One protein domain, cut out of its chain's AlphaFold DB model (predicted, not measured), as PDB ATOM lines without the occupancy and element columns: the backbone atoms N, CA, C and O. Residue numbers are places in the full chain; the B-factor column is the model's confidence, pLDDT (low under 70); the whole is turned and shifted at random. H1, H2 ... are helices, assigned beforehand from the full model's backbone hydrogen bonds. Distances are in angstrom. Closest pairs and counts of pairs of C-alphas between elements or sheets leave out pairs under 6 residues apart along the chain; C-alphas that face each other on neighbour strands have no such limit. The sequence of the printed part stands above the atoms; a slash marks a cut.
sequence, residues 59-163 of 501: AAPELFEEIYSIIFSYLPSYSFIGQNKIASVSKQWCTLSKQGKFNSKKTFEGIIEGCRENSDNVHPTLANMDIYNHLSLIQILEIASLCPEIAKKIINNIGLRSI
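AT A GLANCE: This is residues 59 to 163 of the 501 residues of an uncharacterized protein of Gammaproteobacteria bacterium 39-13 (UniProt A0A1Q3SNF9). This is a small body of short helices: H1, H7 and H4 form a loose row and run the same general way, H5 packs on H7, and H8 and H9 pack on H1. From the end of H1 the chain swings out in a wide arch holding tiny H2, away from the other helices, and comes back to H3 at the H4 end of the row, where short H6 touches H3 and meets H5 at the corner by their link. The printed part has 105 residues, with nine named helices, H1 to H9 in chain order, and no named strand, so the class is all helix. It is compact, with a radius of gyration of the C-alphas of 13.4 A, and rounded, spanning 36 by 32 by 25 A.

HOW THE PARTS SIT: The longest helix, H1, residues 59 to 72, touches H8, residues 148 to 156, with residues 67 to 71 alone, at a steep tilt of 45 degrees, opposite ways; the closest C-alphas, of Ile 67 and Ile 154, are 6.5 A apart. H1 touches H9, residues 158 to 161, with residues 63 to 67 alone; the C-alphas of Leu 63 and Leu 160 come closest, at 6.3 A. H7, residues 137 to 144, is close to H1 but not clearly touching, with the C-alphas of Phe 64 and Leu 137 closest at 6.8 A. H7 touches H5, residues 119 to 126, at a shallow tilt of 33 degrees, only just short of steep, opposite ways; the closest C-alphas are Val 122 and Ile 143, 6.4 A. H4, residues 105 to 116, only just touches H7, with 3 pairs of C-alphas within 8 A, closest Ile 112 and Ile 143 at 6.3 A. H3, residues 91 to 96, only just touches H6, residues 129 to 132, with 3 such pairs, closest Cys 94 and Asp 130 at 7.2 A. H2, residues 77 to 80, touches no helix. Helix packing is mostly aligned, neighbours at shallow tilts, but only just: 2 of 3 pairs. Every O i to N i+4 pair is within hydrogen-bond range in H1, H3, H4, H7 and H8; H5 has 2 of 4, and H2, H6 and H9 are too short for one.

IN THESE COORDINATES: H1 begins at C-alpha 59 (5.392, -21.994, -7.992) and measures 20.1 A. H4 measures 16.6 A, H8 12.0 A and H5 11.8 A. H9 ends at C-alpha 161 (6.929, -13.272, 0.069).

THE WHOLE: The C-alphas of Gln 83 and Ser 162 are the farthest apart, 37.7 A. The printed part has no cut, and no link is long. Mean pLDDT of the printed part is 70.7; residues 59 to 64, 71 to 105 and 129 to 130 are under 70.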
ATOM      1  N   ALA A  59       4.779 -23.217  -8.508       47.81
ATOM      2  CA  ALA A  59       5.392 -21.994  -7.992       47.81
ATOM      3  C   ALA A  59       6.920 -21.895  -8.195       47.81
ATOM      4  O   ALA A  59       7.494 -20.812  -8.103       47.81
ATOM      5  N   ALA A  60       7.611 -23.009  -8.467       52.47
ATOM      6  CA  ALA A  60       9.074 -23.011  -8.584       52.47
ATOM      7  C   ALA A  60       9.613 -22.271  -9.834       52.47
ATOM      8  O   ALA A  60      10.585 -21.531  -9.682       52.47
ATOM      9  N   PRO A  61       9.014 -22.396 -11.041       59.22
ATOM     10  CA  PRO A  61       9.345 -21.536 -12.182       59.22
ATOM     11  C   PRO A  61       8.996 -20.058 -11.953       59.22
ATOM     12  O   PRO A  61       9.782 -19.186 -12.301       59.22
ATOM     13  N   GLU A  62       7.849 -19.777 -11.329       60.31
ATOM     14  CA  GLU A  62       7.365 -18.411 -11.062       60.31
ATOM     15  C   GLU A  62       8.343 -17.653 -10.144       60.31
ATOM     16  O   GLU A  62       8.797 -16.555 -10.468       60.31
ATOM     17  N   LEU A  63       8.782 -18.305  -9.060       65.25
ATOM     18  CA  LEU A  63       9.823 -17.810  -8.157       65.25
ATOM     19  C   LEU A  63      11.172 -17.576  -8.877       65.25
ATOM     20  O   LEU A  63      11.886 -16.626  -8.558       65.25
ATOM     21  N   PHE A  64      11.534 -18.429  -9.841       67.44
ATOM     22  CA  PHE A  64      12.802 -18.352 -10.580       67.44
ATOM     23  C   PHE A  64      12.863 -17.126 -11.507       67.44
ATOM     24  O   PHE A  64      13.899 -16.460 -11.566       67.44
ATOM     25  N   GLU A  65      11.750 -16.801 -12.175       71.06
ATOM     26  CA  GLU A  65      11.593 -15.609 -13.022       71.06
ATOM     27  C   GLU A  65      11.492 -14.315 -12.192       71.06
ATOM     28  O   GLU A  65      12.130 -13.313 -12.523       71.06
ATOM     29  N   GLU A  66      10.760 -14.316 -11.070       73.19
ATOM     30  CA  GLU A  66      10.690 -13.142 -10.187       73.19
ATOM     31  C   GLU A  66      12.050 -12.814  -9.541       73.19
ATOM     32  O   GLU A  66      12.463 -11.651  -9.534       73.19
ATOM     33  N   ILE A  67      12.794 -13.819  -9.057       73.38
ATOM     34  CA  ILE A  67      14.163 -13.628  -8.543       73.38
ATOM     35  C   ILE A  67      15.089 -13.093  -9.649       73.38
ATOM     36  O   ILE A  67      15.851 -12.151  -9.410       73.38
ATOM     37  N   TYR A  68      14.990 -13.629 -10.869       72.50
ATOM     38  CA  TYR A  68      15.767 -13.169 -12.023       72.50
ATOM     39  C   TYR A  68      15.475 -11.697 -12.370       72.50
ATOM     40  O   TYR A  68      16.399 -10.901 -12.547       72.50
ATOM     41  N   SER A  69      14.200 -11.297 -12.366       73.75
ATOM     42  CA  SER A  69      13.768  -9.908 -12.572       73.75
ATOM     43  C   SER A  69      14.360  -8.950 -11.523       73.75
ATOM     44  O   SER A  69      14.897  -7.888 -11.862       73.75
ATOM     45  N   ILE A  70      14.376  -9.352 -10.244       72.62
ATOM     46  CA  ILE A  70      15.006  -8.576  -9.160       72.62
ATOM     47  C   ILE A  70      16.513  -8.426  -9.376       72.62
ATOM     48  O   ILE A  70      17.038  -7.318  -9.233       72.62
ATOM     49  N   ILE A  71      17.211  -9.506  -9.736       69.94
ATOM     50  CA  ILE A  71      18.651  -9.490 -10.042       69.94
ATOM     51  C   ILE A  71      18.939  -8.491 -11.172       69.94
ATOM     52  O   ILE A  71      19.843  -7.661 -11.053       69.94
ATOM     53  N   PHE A  72      18.127  -8.504 -12.231       68.12
ATOM     54  CA  PHE A  72      18.276  -7.595 -13.369       68.12
ATOM     55  C   PHE A  72      17.962  -6.130 -13.030       68.12
ATOM     56  O   PHE A  72      18.561  -5.236 -13.626       68.12
ATOM     57  N   SER A  73      17.134  -5.857 -12.012       68.50
ATOM     58  CA  SER A  73      16.868  -4.491 -11.518       68.50
ATOM     59  C   SER A  73      18.085  -3.772 -10.906       68.50
ATOM     60  O   SER A  73      17.998  -2.584 -10.595       68.50
ATOM     61  N   TYR A  74      19.203  -4.473 -10.686       60.91
ATOM     62  CA  TYR A  74      20.468  -3.892 -10.215       60.91
ATOM     63  C   TYR A  74      21.457  -3.552 -11.336       60.91
ATOM     64  O   TYR A  74      22.495  -2.947 -11.071       60.91
ATOM     65  N   LEU A  75      21.171  -3.939 -12.579       58.16
ATOM     66  CA  LEU A  75      22.067  -3.694 -13.703       58.16
ATOM     67  C   LEU A  75      21.875  -2.265 -14.244       58.16
ATOM     68  O   LEU A  75      20.745  -1.873 -14.540       58.16
ATOM     69  N   PRO A  76      22.948  -1.473 -14.431       52.72
ATOM     70  CA  PRO A  76      22.845  -0.169 -15.081       52.72
ATOM     71  C   PRO A  76      22.359  -0.297 -16.529       52.72
ATOM     72  O   PRO A  76      22.773  -1.201 -17.252       52.72
ATOM     73  N   SER A  77      21.553   0.652 -17.011       47.62
ATOM     74  CA  SER A  77      20.932   0.590 -18.349       47.62
ATOM     75  C   SER A  77      21.922   0.428 -19.518       47.62
ATOM     76  O   SER A  77      21.537  -0.033 -20.589       47.62
ATOM     77  N   TYR A  78      23.207   0.746 -19.324       48.38
ATOM     78  CA  TYR A  78      24.257   0.540 -20.324       48.38
ATOM     79  C   TYR A  78      24.773  -0.908 -20.429       48.38
ATOM     80  O   TYR A  78      25.239  -1.284 -21.500       48.38
ATOM     81  N   SER A  79      24.658  -1.766 -19.400       48.03
ATOM     82  CA  SER A  79      25.075  -3.184 -19.513       48.03
ATOM     83  C   SER A  79      24.138  -4.037 -20.380       48.03
ATOM     84  O   SER A  79      24.442  -5.191 -20.673       48.03
ATOM     85  N   PHE A  80      23.024  -3.455 -20.830       48.56
ATOM     86  CA  PHE A  80      22.086  -4.041 -21.787       48.56
ATOM     87  C   PHE A  80      22.455  -3.726 -23.251       48.56
ATOM     88  O   PHE A  80      21.850  -4.285 -24.164       48.56
ATOM     89  N   ILE A  81      23.426  -2.832 -23.500       36.81
ATOM     90  CA  ILE A  81      23.715  -2.283 -24.834       36.81
ATOM     91  C   ILE A  81      25.149  -2.620 -25.275       36.81
ATOM     92  O   ILE A  81      26.134  -2.086 -24.766       36.81
ATOM     93  N   GLY A  82      25.260  -3.457 -26.309       43.00
ATOM     94  CA  GLY A  82      26.516  -3.733 -27.015       43.00
ATOM     95  C   GLY A  82      27.371  -4.861 -26.427       43.00
ATOM     96  O   GLY A  82      26.952  -5.625 -25.563       43.00
ATOM     97  N   GLN A  83      28.599  -4.998 -26.941       39.38
ATOM     98  CA  GLN A  83      29.498  -6.121 -26.624       39.38
ATOM     99  C   GLN A  83      30.116  -6.069 -25.215       39.38
ATOM    100  O   GLN A  83      30.774  -7.025 -24.805       39.38
ATOM    101  N   ASN A  84      29.834  -5.025 -24.429       41.72
ATOM    102  CA  ASN A  84      30.201  -4.925 -23.015       41.72
ATOM    103  C   ASN A  84      29.267  -5.766 -22.118       41.72
ATOM    104  O   ASN A  84      28.776  -5.292 -21.093       41.72
ATOM    105  N   LYS A  85      29.050  -7.039 -22.485       47.00
ATOM    106  CA  LYS A  85      28.427  -8.052 -21.620       47.00
ATOM    107  C   LYS A  85      29.318  -8.287 -20.398       47.00
ATOM    108  O   LYS A  85      30.183  -9.156 -20.434       47.00
ATOM    109  N   ILE A  86      29.091  -7.494 -19.350       45.41
ATOM    110  CA  ILE A  86      29.476  -7.727 -17.950       45.41
ATOM    111  C   ILE A  86      30.834  -8.446 -17.819       45.41
ATOM    112  O   ILE A  86      30.936  -9.612 -17.435       45.41
ATOM    113  N   ALA A  87      31.907  -7.732 -18.169       42.81
ATOM    114  CA  ALA A  87      33.267  -8.279 -18.220       42.81
ATOM    115  C   ALA A  87      33.892  -8.583 -16.836       42.81
ATOM    116  O   ALA A  87      35.056  -8.982 -16.773       42.81
ATOM    117  N   SER A  88      33.140  -8.375 -15.748       46.56
ATOM    118  CA  SER A  88      33.546  -8.578 -14.353       46.56
ATOM    119  C   SER A  88      33.320  -9.997 -13.825       46.56
ATOM    120  O   SER A  88      33.973 -10.371 -12.856       46.56
ATOM    121  N   VAL A  89      32.487 -10.835 -14.462       50.28
ATOM    122  CA  VAL A  89      32.504 -12.273 -14.134       50.28
ATOM    123  C   VAL A  89      33.885 -12.817 -14.485       50.28
ATOM    124  O   VAL A  89      34.334 -12.666 -15.626       50.28
ATOM    125  N   SER A  90      34.547 -13.481 -13.530       54.78
ATOM    126  CA  SER A  90      35.845 -14.118 -13.775       54.78
ATOM    127  C   SER A  90      35.790 -14.949 -15.058       54.78
ATOM    128  O   SER A  90      34.972 -15.866 -15.190       54.78
ATOM    129  N   LYS A  91      36.669 -14.620 -16.015       59.38
ATOM    130  CA  LYS A  91      36.675 -15.196 -17.375       59.38
ATOM    131  C   LYS A  91      36.687 -16.730 -17.345       59.38
ATOM    132  O   LYS A  91      36.076 -17.362 -18.198       59.38
ATOM    133  N   GLN A  92      37.300 -17.303 -16.310       59.84
ATOM    134  CA  GLN A  92      37.293 -18.726 -15.981       59.84
ATOM    135  C   GLN A  92      35.877 -19.324 -15.896       59.84
ATOM    136  O   GLN A  92      35.614 -20.333 -16.550       59.84
ATOM    137  N   TRP A  93      34.947 -18.711 -15.157       59.94
ATOM    138  CA  TRP A  93      33.584 -19.239 -15.000       59.94
ATOM    139  C   TRP A  93      32.776 -19.125 -16.298       59.94
ATOM    140  O   TRP A  93      32.150 -20.102 -16.701       59.94
ATOM    141  N   CYS A  94      32.901 -18.013 -17.030       59.81
ATOM    142  CA  CYS A  94      32.304 -17.833 -18.364       59.81
ATOM    143  C   CYS A  94      32.854 -18.788 -19.441       59.81
ATOM    144  O   CYS A  94      32.203 -19.015 -20.461       59.81
ATOM    145  N   THR A  95      34.068 -19.320 -19.258       61.62
ATOM    146  CA  THR A  95      34.654 -20.358 -20.124       61.62
ATOM    147  C   THR A  95      34.243 -21.769 -19.693       61.62
ATOM    148  O   THR A  95      34.157 -22.660 -20.539       61.62
ATOM    149  N   LEU A  96      33.972 -21.985 -18.402       59.53
ATOM    150  CA  LEU A  96      33.528 -23.271 -17.857       59.53
ATOM    151  C   LEU A  96      32.023 -23.513 -18.032       59.53
ATOM    152  O   LEU A  96      31.640 -24.663 -18.216       59.53
ATOM    153  N   SER A  97      31.182 -22.474 -18.027       55.19
ATOM    154  CA  SER A  97      29.739 -22.608 -18.292       55.19
ATOM    155  C   SER A  97      29.447 -23.117 -19.702       55.19
ATOM    156  O   SER A  97      28.558 -23.932 -19.912       55.19
ATOM    157  N   LYS A  98      30.291 -22.738 -20.665       63.72
ATOM    158  CA  LYS A  98      30.224 -23.172 -22.074       63.72
ATOM    159  C   LYS A  98      30.745 -24.594 -22.299       63.72
ATOM    160  O   LYS A  98      30.903 -25.027 -23.437       63.72
ATOM    161  N   GLN A  99      31.022 -25.325 -21.220       57.78
ATOM    162  CA  GLN A  99      31.407 -26.728 -21.230       57.78
ATOM    163  C   GLN A  99      30.367 -27.517 -20.431       57.78
ATOM    164  O   GLN A  99      30.024 -27.139 -19.313       57.78
ATOM    165  N   GLY A 100      29.921 -28.666 -20.953       55.88
ATOM    166  CA  GLY A 100      28.913 -29.546 -20.329       55.88
ATOM    167  C   GLY A 100      29.361 -30.264 -19.042       55.88
ATOM    168  O   GLY A 100      29.045 -31.433 -18.840       55.88
ATOM    169  N   LYS A 101      30.161 -29.599 -18.205       57.41
ATOM    170  CA  LYS A 101      30.669 -30.037 -16.896       57.41
ATOM    171  C   LYS A 101      30.490 -28.964 -15.812       57.41
ATOM    172  O   LYS A 101      30.992 -29.145 -14.703       57.41
ATOM    173  N   PHE A 102      29.805 -27.858 -16.118       60.75
ATOM    174  CA  PHE A 102      29.654 -26.725 -15.207       60.75
ATOM    175  C   PHE A 102      29.057 -27.132 -13.852       60.75
ATOM    176  O   PHE A 102      29.634 -26.799 -12.824       60.75
ATOM    177  N   ASN A 103      28.022 -27.976 -13.840       60.78
ATOM    178  CA  ASN A 103      27.290 -28.431 -12.645       60.78
ATOM    179  C   ASN A 103      28.077 -29.382 -11.707       60.78
ATOM    180  O   ASN A 103      27.480 -30.117 -10.920       60.78
ATOM    181  N   SER A 104      29.412 -29.408 -11.765       68.19
ATOM    182  CA  SER A 104      30.218 -30.095 -10.753       68.19
ATOM    183  C   SER A 104      30.196 -29.314  -9.433       68.19
ATOM    184  O   SER A 104      30.331 -28.088  -9.435       68.19
ATOM    185  N   LYS A 105      30.093 -30.015  -8.294       68.75
ATOM    186  CA  LYS A 105      30.096 -29.388  -6.957       68.75
ATOM    187  C   LYS A 105      31.291 -28.440  -6.769       68.75
ATOM    188  O   LYS A 105      31.116 -27.308  -6.332       68.75
ATOM    189  N   LYS A 106      32.473 -28.868  -7.226       72.44
ATOM    190  CA  LYS A 106      33.726 -28.100  -7.183       72.44
ATOM    191  C   LYS A 106      33.703 -26.821  -8.034       72.44
ATOM    192  O   LYS A 106      34.430 -25.881  -7.730       72.44
ATOM    193  N   THR A 107      32.895 -26.769  -9.096       73.38
ATOM    194  CA  THR A 107      32.699 -25.534  -9.872       73.38
ATOM    195  C   THR A 107      31.915 -24.522  -9.044       73.38
ATOM    196  O   THR A 107      32.331 -23.377  -8.923       73.38
ATOM    197  N   PHE A 108      30.806 -24.959  -8.438       77.56
ATOM    198  CA  PHE A 108      29.939 -24.101  -7.635       77.56
ATOM    199  C   PHE A 108      30.627 -23.607  -6.354       77.56
ATOM    200  O   PHE A 108      30.564 -22.419  -6.060       77.56
ATOM    201  N   GLU A 109      31.365 -24.478  -5.656       80.94
ATOM    202  CA  GLU A 109      32.204 -24.102  -4.505       80.94
ATOM    203  C   GLU A 109      33.185 -22.966  -4.870       80.94
ATOM    204  O   GLU A 109      33.323 -22.007  -4.116       80.94
ATOM    205  N   GLY A 110      33.800 -23.008  -6.061       78.81
ATOM    206  CA  GLY A 110      34.682 -21.938  -6.546       78.81
ATOM    207  C   GLY A 110      33.970 -20.653  -6.991       78.81
ATOM    208  O   GLY A 110      34.564 -19.577  -6.923       78.81
ATOM    209  N   ILE A 111      32.708 -20.733  -7.425       80.69
ATOM    210  CA  ILE A 111      31.882 -19.551  -7.725       80.69
ATOM    211  C   ILE A 111      31.500 -18.838  -6.424       80.69
ATOM    212  O   ILE A 111      31.646 -17.621  -6.346       80.69
ATOM    213  N   ILE A 112      31.070 -19.590  -5.403       84.00
ATOM    214  CA  ILE A 112      30.768 -19.057  -4.069       84.00
ATOM    215  C   ILE A 112      32.002 -18.385  -3.463       84.00
ATOM    216  O   ILE A 112      31.900 -17.242  -3.025       84.00
ATOM    217  N   GLU A 113      33.171 -19.033  -3.498       83.25
ATOM    218  CA  GLU A 113      34.385 -18.436  -2.926       83.25
ATOM    219  C   GLU A 113      34.806 -17.169  -3.686       83.25
ATOM    220  O   GLU A 113      35.022 -16.134  -3.068       83.25
ATOM    221  N   GLY A 114      34.777 -17.178  -5.024       80.38
ATOM    222  CA  GLY A 114      35.055 -15.978  -5.826       80.38
ATOM    223  C   GLY A 114      34.033 -14.839  -5.659       80.38
ATOM    224  O   GLY A 114      34.341 -13.696  -5.990       80.38
ATOM    225  N   CYS A 115      32.830 -15.121  -5.147       82.81
ATOM    226  CA  CYS A 115      31.830 -14.115  -4.760       82.81
ATOM    227  C   CYS A 115      31.945 -13.680  -3.286       82.81
ATOM    228  O   CYS A 115      31.414 -12.636  -2.916       82.81
ATOM    229  N   ARG A 116      32.641 -14.460  -2.450       83.38
ATOM    230  CA  ARG A 116      32.996 -14.127  -1.062       83.38
ATOM    231  C   ARG A 116      34.271 -13.284  -0.994       83.38
ATOM    232  O   ARG A 116      34.321 -12.337  -0.220       83.38
ATOM    233  N   GLU A 117      35.269 -13.596  -1.822       81.81
ATOM    234  CA  GLU A 117      36.502 -12.809  -1.982       81.81
ATOM    235  C   GLU A 117      36.223 -11.384  -2.492       81.81
ATOM    236  O   GLU A 117      36.967 -10.457  -2.176       81.81
ATOM    237  N   ASN A 118      35.152 -11.196  -3.273       78.38
ATOM    238  CA  ASN A 118      34.666  -9.885  -3.696       78.38
ATOM    239  C   ASN A 118      33.145  -9.908  -3.948       78.38
ATOM    240  O   ASN A 118      32.678 -10.545  -4.894       78.38
ATOM    241  N   SER A 119      32.387  -9.146  -3.151       74.69
ATOM    242  CA  SER A 119      30.928  -8.994  -3.267       74.69
ATOM    243  C   SER A 119      30.469  -8.441  -4.618       74.69
ATOM    244  O   SER A 119      29.381  -8.781  -5.086       74.69
ATOM    245  N   ASP A 120      31.305  -7.649  -5.296       75.50
ATOM    246  CA  ASP A 120      30.989  -7.082  -6.612       75.50
ATOM    247  C   ASP A 120      30.873  -8.164  -7.698       75.50
ATOM    248  O   ASP A 120      30.318  -7.906  -8.765       75.50
ATOM    249  N   ASN A 121      31.341  -9.392  -7.428       76.62
ATOM    250  CA  ASN A 121      31.177 -10.546  -8.311       76.62
ATOM    251  C   ASN A 121      29.789 -11.210  -8.202       76.62
ATOM    252  O   ASN A 121      29.436 -11.998  -9.083       76.62
ATOM    253  N   VAL A 122      28.971 -10.890  -7.188       79.44
ATOM    254  CA  VAL A 122      27.639 -11.498  -6.988       79.44
ATOM    255  C   VAL A 122      26.666 -11.091  -8.102       79.44
ATOM    256  O   VAL A 122      26.179 -11.944  -8.848       79.44
ATOM    257  N   HIS A 123      26.428  -9.783  -8.264       75.50
ATOM    258  CA  HIS A 123      25.576  -9.225  -9.322       75.50
ATOM    259  C   HIS A 123      25.928  -9.737 -10.735       75.50
ATOM    260  O   HIS A 123      25.031 -10.238 -11.414       75.50
ATOM    261  N   PRO A 124      27.192  -9.665 -11.207       72.31
ATOM    262  CA  PRO A 124      27.540 -10.087 -12.557       72.31
ATOM    263  C   PRO A 124      27.434 -11.607 -12.751       72.31
ATOM    264  O   PRO A 124      27.089 -12.049 -13.846       72.31
ATOM    265  N   THR A 125      27.687 -12.409 -11.709       74.94
ATOM    266  CA  THR A 125      27.541 -13.873 -11.766       74.94
ATOM    267  C   THR A 125      26.078 -14.274 -11.932       74.94
ATOM    268  O   THR A 125      25.765 -15.087 -12.801       74.94
ATOM    269  N   LEU A 126      25.178 -13.666 -11.152       75.38
ATOM    270  CA  LEU A 126      23.736 -13.908 -11.240       75.38
ATOM    271  C   LEU A 126      23.116 -13.352 -12.533       75.38
ATOM    272  O   LEU A 126      22.222 -13.970 -13.099       75.38
ATOM    273  N   ALA A 127      23.624 -12.227 -13.042       71.69
ATOM    274  CA  ALA A 127      23.183 -11.624 -14.300       71.69
ATOM    275  C   ALA A 127      23.602 -12.403 -15.565       71.69
ATOM    276  O   ALA A 127      23.151 -12.097 -16.672       71.69
ATOM    277  N   ASN A 128      24.497 -13.385 -15.446       73.06
ATOM    278  CA  ASN A 128      24.997 -14.129 -16.592       73.06
ATOM    279  C   ASN A 128      24.101 -15.336 -16.908       73.06
ATOM    280  O   ASN A 128      24.222 -16.378 -16.270       73.06
ATOM    281  N   MET A 129      23.271 -15.233 -17.952       69.00
ATOM    282  CA  MET A 129      22.428 -16.336 -18.449       69.00
ATOM    283  C   MET A 129      23.180 -17.652 -18.707       69.00
ATOM    284  O   MET A 129      22.605 -18.718 -18.494       69.00
ATOM    285  N   ASP A 130      24.450 -17.611 -19.130       69.25
ATOM    286  CA  ASP A 130      25.242 -18.831 -19.356       69.25
ATOM    287  C   ASP A 130      25.513 -19.576 -18.026       69.25
ATOM    288  O   ASP A 130      25.793 -20.769 -18.027       69.25
ATOM    289  N   ILE A 131      25.448 -18.873 -16.888       70.19
ATOM    290  CA  ILE A 131      25.634 -19.404 -15.529       70.19
ATOM    291  C   ILE A 131      24.277 -19.672 -14.862       70.19
ATOM    292  O   ILE A 131      24.064 -20.766 -14.344       70.19
ATOM    293  N   TYR A 132      23.353 -18.706 -14.903       72.62
ATOM    294  CA  TYR A 132      22.058 -18.748 -14.211       72.62
ATOM    295  C   TYR A 132      21.224 -19.981 -14.595       72.62
ATOM    296  O   TYR A 132      20.779 -20.719 -13.720       72.62
ATOM    297  N   ASN A 133      21.137 -20.299 -15.895       75.19
ATOM    298  CA  ASN A 133      20.414 -21.471 -16.421       75.19
ATOM    299  C   ASN A 133      21.029 -22.837 -16.045       75.19
ATOM    300  O   ASN A 133      20.536 -23.886 -16.464       75.19
ATOM    301  N   HIS A 134      22.140 -22.853 -15.309       74.81
ATOM    302  CA  HIS A 134      22.783 -24.067 -14.816       74.81
ATOM    303  C   HIS A 134      22.752 -24.193 -13.288       74.81
ATOM    304  O   HIS A 134      23.140 -25.239 -12.763       74.81
ATOM    305  N   LEU A 135      22.281 -23.170 -12.576       77.94
ATOM    306  CA  LEU A 135      22.134 -23.179 -11.125       77.94
ATOM    307  C   LEU A 135      20.725 -23.635 -10.729       77.94
ATOM    308  O   LEU A 135      19.733 -23.277 -11.358       77.94
ATOM    309  N   SER A 136      20.627 -24.401  -9.645       83.69
ATOM    310  CA  SER A 136      19.346 -24.606  -8.961       83.69
ATOM    311  C   SER A 136      18.951 -23.370  -8.147       83.69
ATOM    312  O   SER A 136      19.806 -22.570  -7.767       83.69
ATOM    313  N   LEU A 137      17.663 -23.248  -7.806       82.94
ATOM    314  CA  LEU A 137      17.143 -22.187  -6.936       82.94
ATOM    315  C   LEU A 137      17.973 -22.005  -5.652       82.94
ATOM    316  O   LEU A 137      18.378 -20.894  -5.335       82.94
ATOM    317  N   ILE A 138      18.276 -23.101  -4.949       86.94
ATOM    318  CA  ILE A 138      19.078 -23.085  -3.714       86.94
ATOM    319  C   ILE A 138      20.449 -22.438  -3.951       86.94
ATOM    320  O   ILE A 138      20.894 -21.621  -3.153       86.94
ATOM    321  N   GLN A 139      21.089 -22.737  -5.083       86.94
ATOM    322  CA  GLN A 139      22.392 -22.183  -5.453       86.94
ATOM    323  C   GLN A 139      22.321 -20.706  -5.867       86.94
ATOM    324  O   GLN A 139      23.259 -19.955  -5.612       86.94
ATOM    325  N   ILE A 140      21.214 -20.277  -6.482       86.25
ATOM    326  CA  ILE A 140      20.939 -18.862  -6.771       86.25
ATOM    327  C   ILE A 140      20.743 -18.089  -5.466       86.25
ATOM    328  O   ILE A 140      21.351 -17.035  -5.302       86.25
ATOM    329  N   LEU A 141      19.970 -18.631  -4.519       89.56
ATOM    330  CA  LEU A 141      19.779 -18.040  -3.192       89.56
ATOM    331  C   LEU A 141      21.095 -17.994  -2.394       89.56
ATOM    332  O   LEU A 141      21.364 -16.984  -1.754       89.56
ATOM    333  N   GLU A 142      21.945 -19.028  -2.470       89.12
ATOM    334  CA  GLU A 142      23.267 -19.044  -1.814       89.12
ATOM    335  C   GLU A 142      24.271 -18.046  -2.410       89.12
ATOM    336  O   GLU A 142      25.131 -17.556  -1.682       89.12
ATOM    337  N   ILE A 143      24.182 -17.724  -3.707       87.25
ATOM    338  CA  ILE A 143      24.979 -16.640  -4.305       87.25
ATOM    339  C   ILE A 143      24.359 -15.280  -3.953       87.25
ATOM    340  O   ILE A 143      25.077 -14.366  -3.551       87.25
ATOM    341  N   ALA A 144      23.035 -15.135  -4.058       88.75
ATOM    342  CA  ALA A 144      22.328 -13.894  -3.740       88.75
ATOM    343  C   ALA A 144      22.541 -13.466  -2.282       88.75
ATOM    344  O   ALA A 144      22.732 -12.281  -2.025       88.75
ATOM    345  N   SER A 145      22.595 -14.417  -1.345       89.75
ATOM    346  CA  SER A 145      22.819 -14.145   0.076       89.75
ATOM    347  C   SER A 145      24.232 -13.691   0.434       89.75
ATOM    348  O   SER A 145      24.475 -13.342   1.587       89.75
ATOM    349  N   LEU A 146      25.167 -13.655  -0.521       88.81
ATOM    350  CA  LEU A 146      26.464 -12.998  -0.339       88.81
ATOM    351  C   LEU A 146      26.357 -11.469  -0.486       88.81
ATOM    352  O   LEU A 146      27.171 -10.760   0.102       88.81
ATOM    353  N   CYS A 147      25.339 -10.946  -1.185       88.44
ATOM    354  CA  CYS A 147      25.067  -9.507  -1.287       88.44
ATOM    355  C   CYS A 147      23.793  -9.132  -0.499       88.44
ATOM    356  O   CYS A 147      22.696  -9.553  -0.885       88.44
ATOM    357  N   PRO A 148      23.888  -8.309   0.566       88.88
ATOM    358  CA  PRO A 148      22.739  -8.012   1.421       88.88
ATOM    359  C   PRO A 148      21.640  -7.273   0.654       88.88
ATOM    360  O   PRO A 148      20.465  -7.538   0.869       88.88
ATOM    361  N   GLU A 149      22.003  -6.410  -0.295       87.50
ATOM    362  CA  GLU A 149      21.054  -5.632  -1.094       87.50
ATOM    363  C   GLU A 149      20.164  -6.524  -1.974       87.50
ATOM    364  O   GLU A 149      18.940  -6.374  -1.980       87.50
ATOM    365  N   ILE A 150      20.750  -7.513  -2.665       87.12
ATOM    366  CA  ILE A 150      19.977  -8.474  -3.470       87.12
ATOM    367  C   ILE A 150      19.045  -9.278  -2.564       87.12
ATOM    368  O   ILE A 150      17.852  -9.383  -2.855       87.12
ATOM    369  N   ALA A 151      19.570  -9.809  -1.455       89.69
ATOM    370  CA  ALA A 151      18.783 -10.585  -0.507       89.69
ATOM    371  C   ALA A 151      17.600  -9.773   0.056       89.69
ATOM    372  O   ALA A 151      16.482 -10.284   0.094       89.69
ATOM    373  N   LYS A 152      17.808  -8.487   0.377       89.50
ATOM    374  CA  LYS A 152      16.758  -7.558   0.825       89.50
ATOM    375  C   LYS A 152      15.675  -7.319  -0.217       89.50
ATOM    376  O   LYS A 152      14.495  -7.420   0.109       89.50
ATOM    377  N   LYS A 153      16.019  -7.057  -1.486       87.00
ATOM    378  CA  LYS A 153      14.979  -6.947  -2.529       87.00
ATOM    379  C   LYS A 153      14.216  -8.260  -2.732       87.00
ATOM    380  O   LYS A 153      13.017  -8.199  -2.981       87.00
ATOM    381  N   ILE A 154      14.872  -9.418  -2.609       87.94
ATOM    382  CA  ILE A 154      14.215 -10.731  -2.718       87.94
ATOM    383  C   ILE A 154      13.162 -10.907  -1.612       87.94
ATOM    384  O   ILE A 154      12.009 -11.195  -1.924       87.94
ATOM    385  N   ILE A 155      13.507 -10.661  -0.344       88.31
ATOM    386  CA  ILE A 155      12.554 -10.781   0.779       88.31
ATOM    387  C   ILE A 155      11.490  -9.668   0.793       88.31
ATOM    388  O   ILE A 155      10.424  -9.838   1.385       88.31
ATOM    389  N   ASN A 156      11.738  -8.535   0.130       87.00
ATOM    390  CA  ASN A 156      10.795  -7.417   0.035       87.00
ATOM    391  C   ASN A 156       9.877  -7.445  -1.193       87.00
ATOM    392  O   ASN A 156       8.932  -6.658  -1.239       87.00
ATOM    393  N   ASN A 157      10.083  -8.346  -2.158       86.06
ATOM    394  CA  ASN A 157       9.127  -8.509  -3.251       86.06
ATOM    395  C   ASN A 157       7.853  -9.207  -2.743       86.06
ATOM    396  O   ASN A 157       7.888 -10.341  -2.268       86.06
ATOM    397  N   ILE A 158       6.721  -8.514  -2.876       81.62
ATOM    398  CA  ILE A 158       5.396  -8.945  -2.415       81.62
ATOM    399  C   ILE A 158       4.959 -10.273  -3.061       81.62
ATOM    400  O   ILE A 158       4.306 -11.063  -2.385       81.62
ATOM    401  N   GLY A 159       5.346 -10.550  -4.316       79.44
ATOM    402  CA  GLY A 159       5.102 -11.846  -4.963       79.44
ATOM    403  C   GLY A 159       5.855 -12.965  -4.241       79.44
ATOM    404  O   GLY A 159       5.247 -13.793  -3.554       79.44
ATOM    405  N   LEU A 160       7.191 -12.907  -4.296       81.44
ATOM    406  CA  LEU A 160       8.105 -13.827  -3.606       81.44
ATOM    407  C   LEU A 160       7.783 -14.075  -2.122       81.44
ATOM    408  O   LEU A 160       7.940 -15.210  -1.673       81.44
ATOM    409  N   ARG A 161       7.305 -13.083  -1.353       81.31
ATOM    410  CA  ARG A 161       6.929 -13.272   0.069       81.31
ATOM    411  C   ARG A 161       5.925 -14.403   0.296       81.31
ATOM    412  O   ARG A 161       5.969 -15.037   1.343       81.31
ATOM    413  N   SER A 162       5.047 -14.676  -0.669       74.88
ATOM    414  CA  SER A 162       4.058 -15.761  -0.578       74.88
ATOM    415  C   SER A 162       4.599 -17.150  -0.962       74.88
ATOM    416  O   SER A 162       3.906 -18.148  -0.778       74.88
ATOM    417  N   ILE A 163       5.831 -17.220  -1.485       80.62
ATOM    418  CA  ILE A 163       6.420 -18.413  -2.119       80.62
ATOM    419  C   ILE A 163       7.759 -18.822  -1.462       80.62
ATOM    420  O   ILE A 163       8.163 -19.987  -1.503       80.62
TER     421      ILE A 163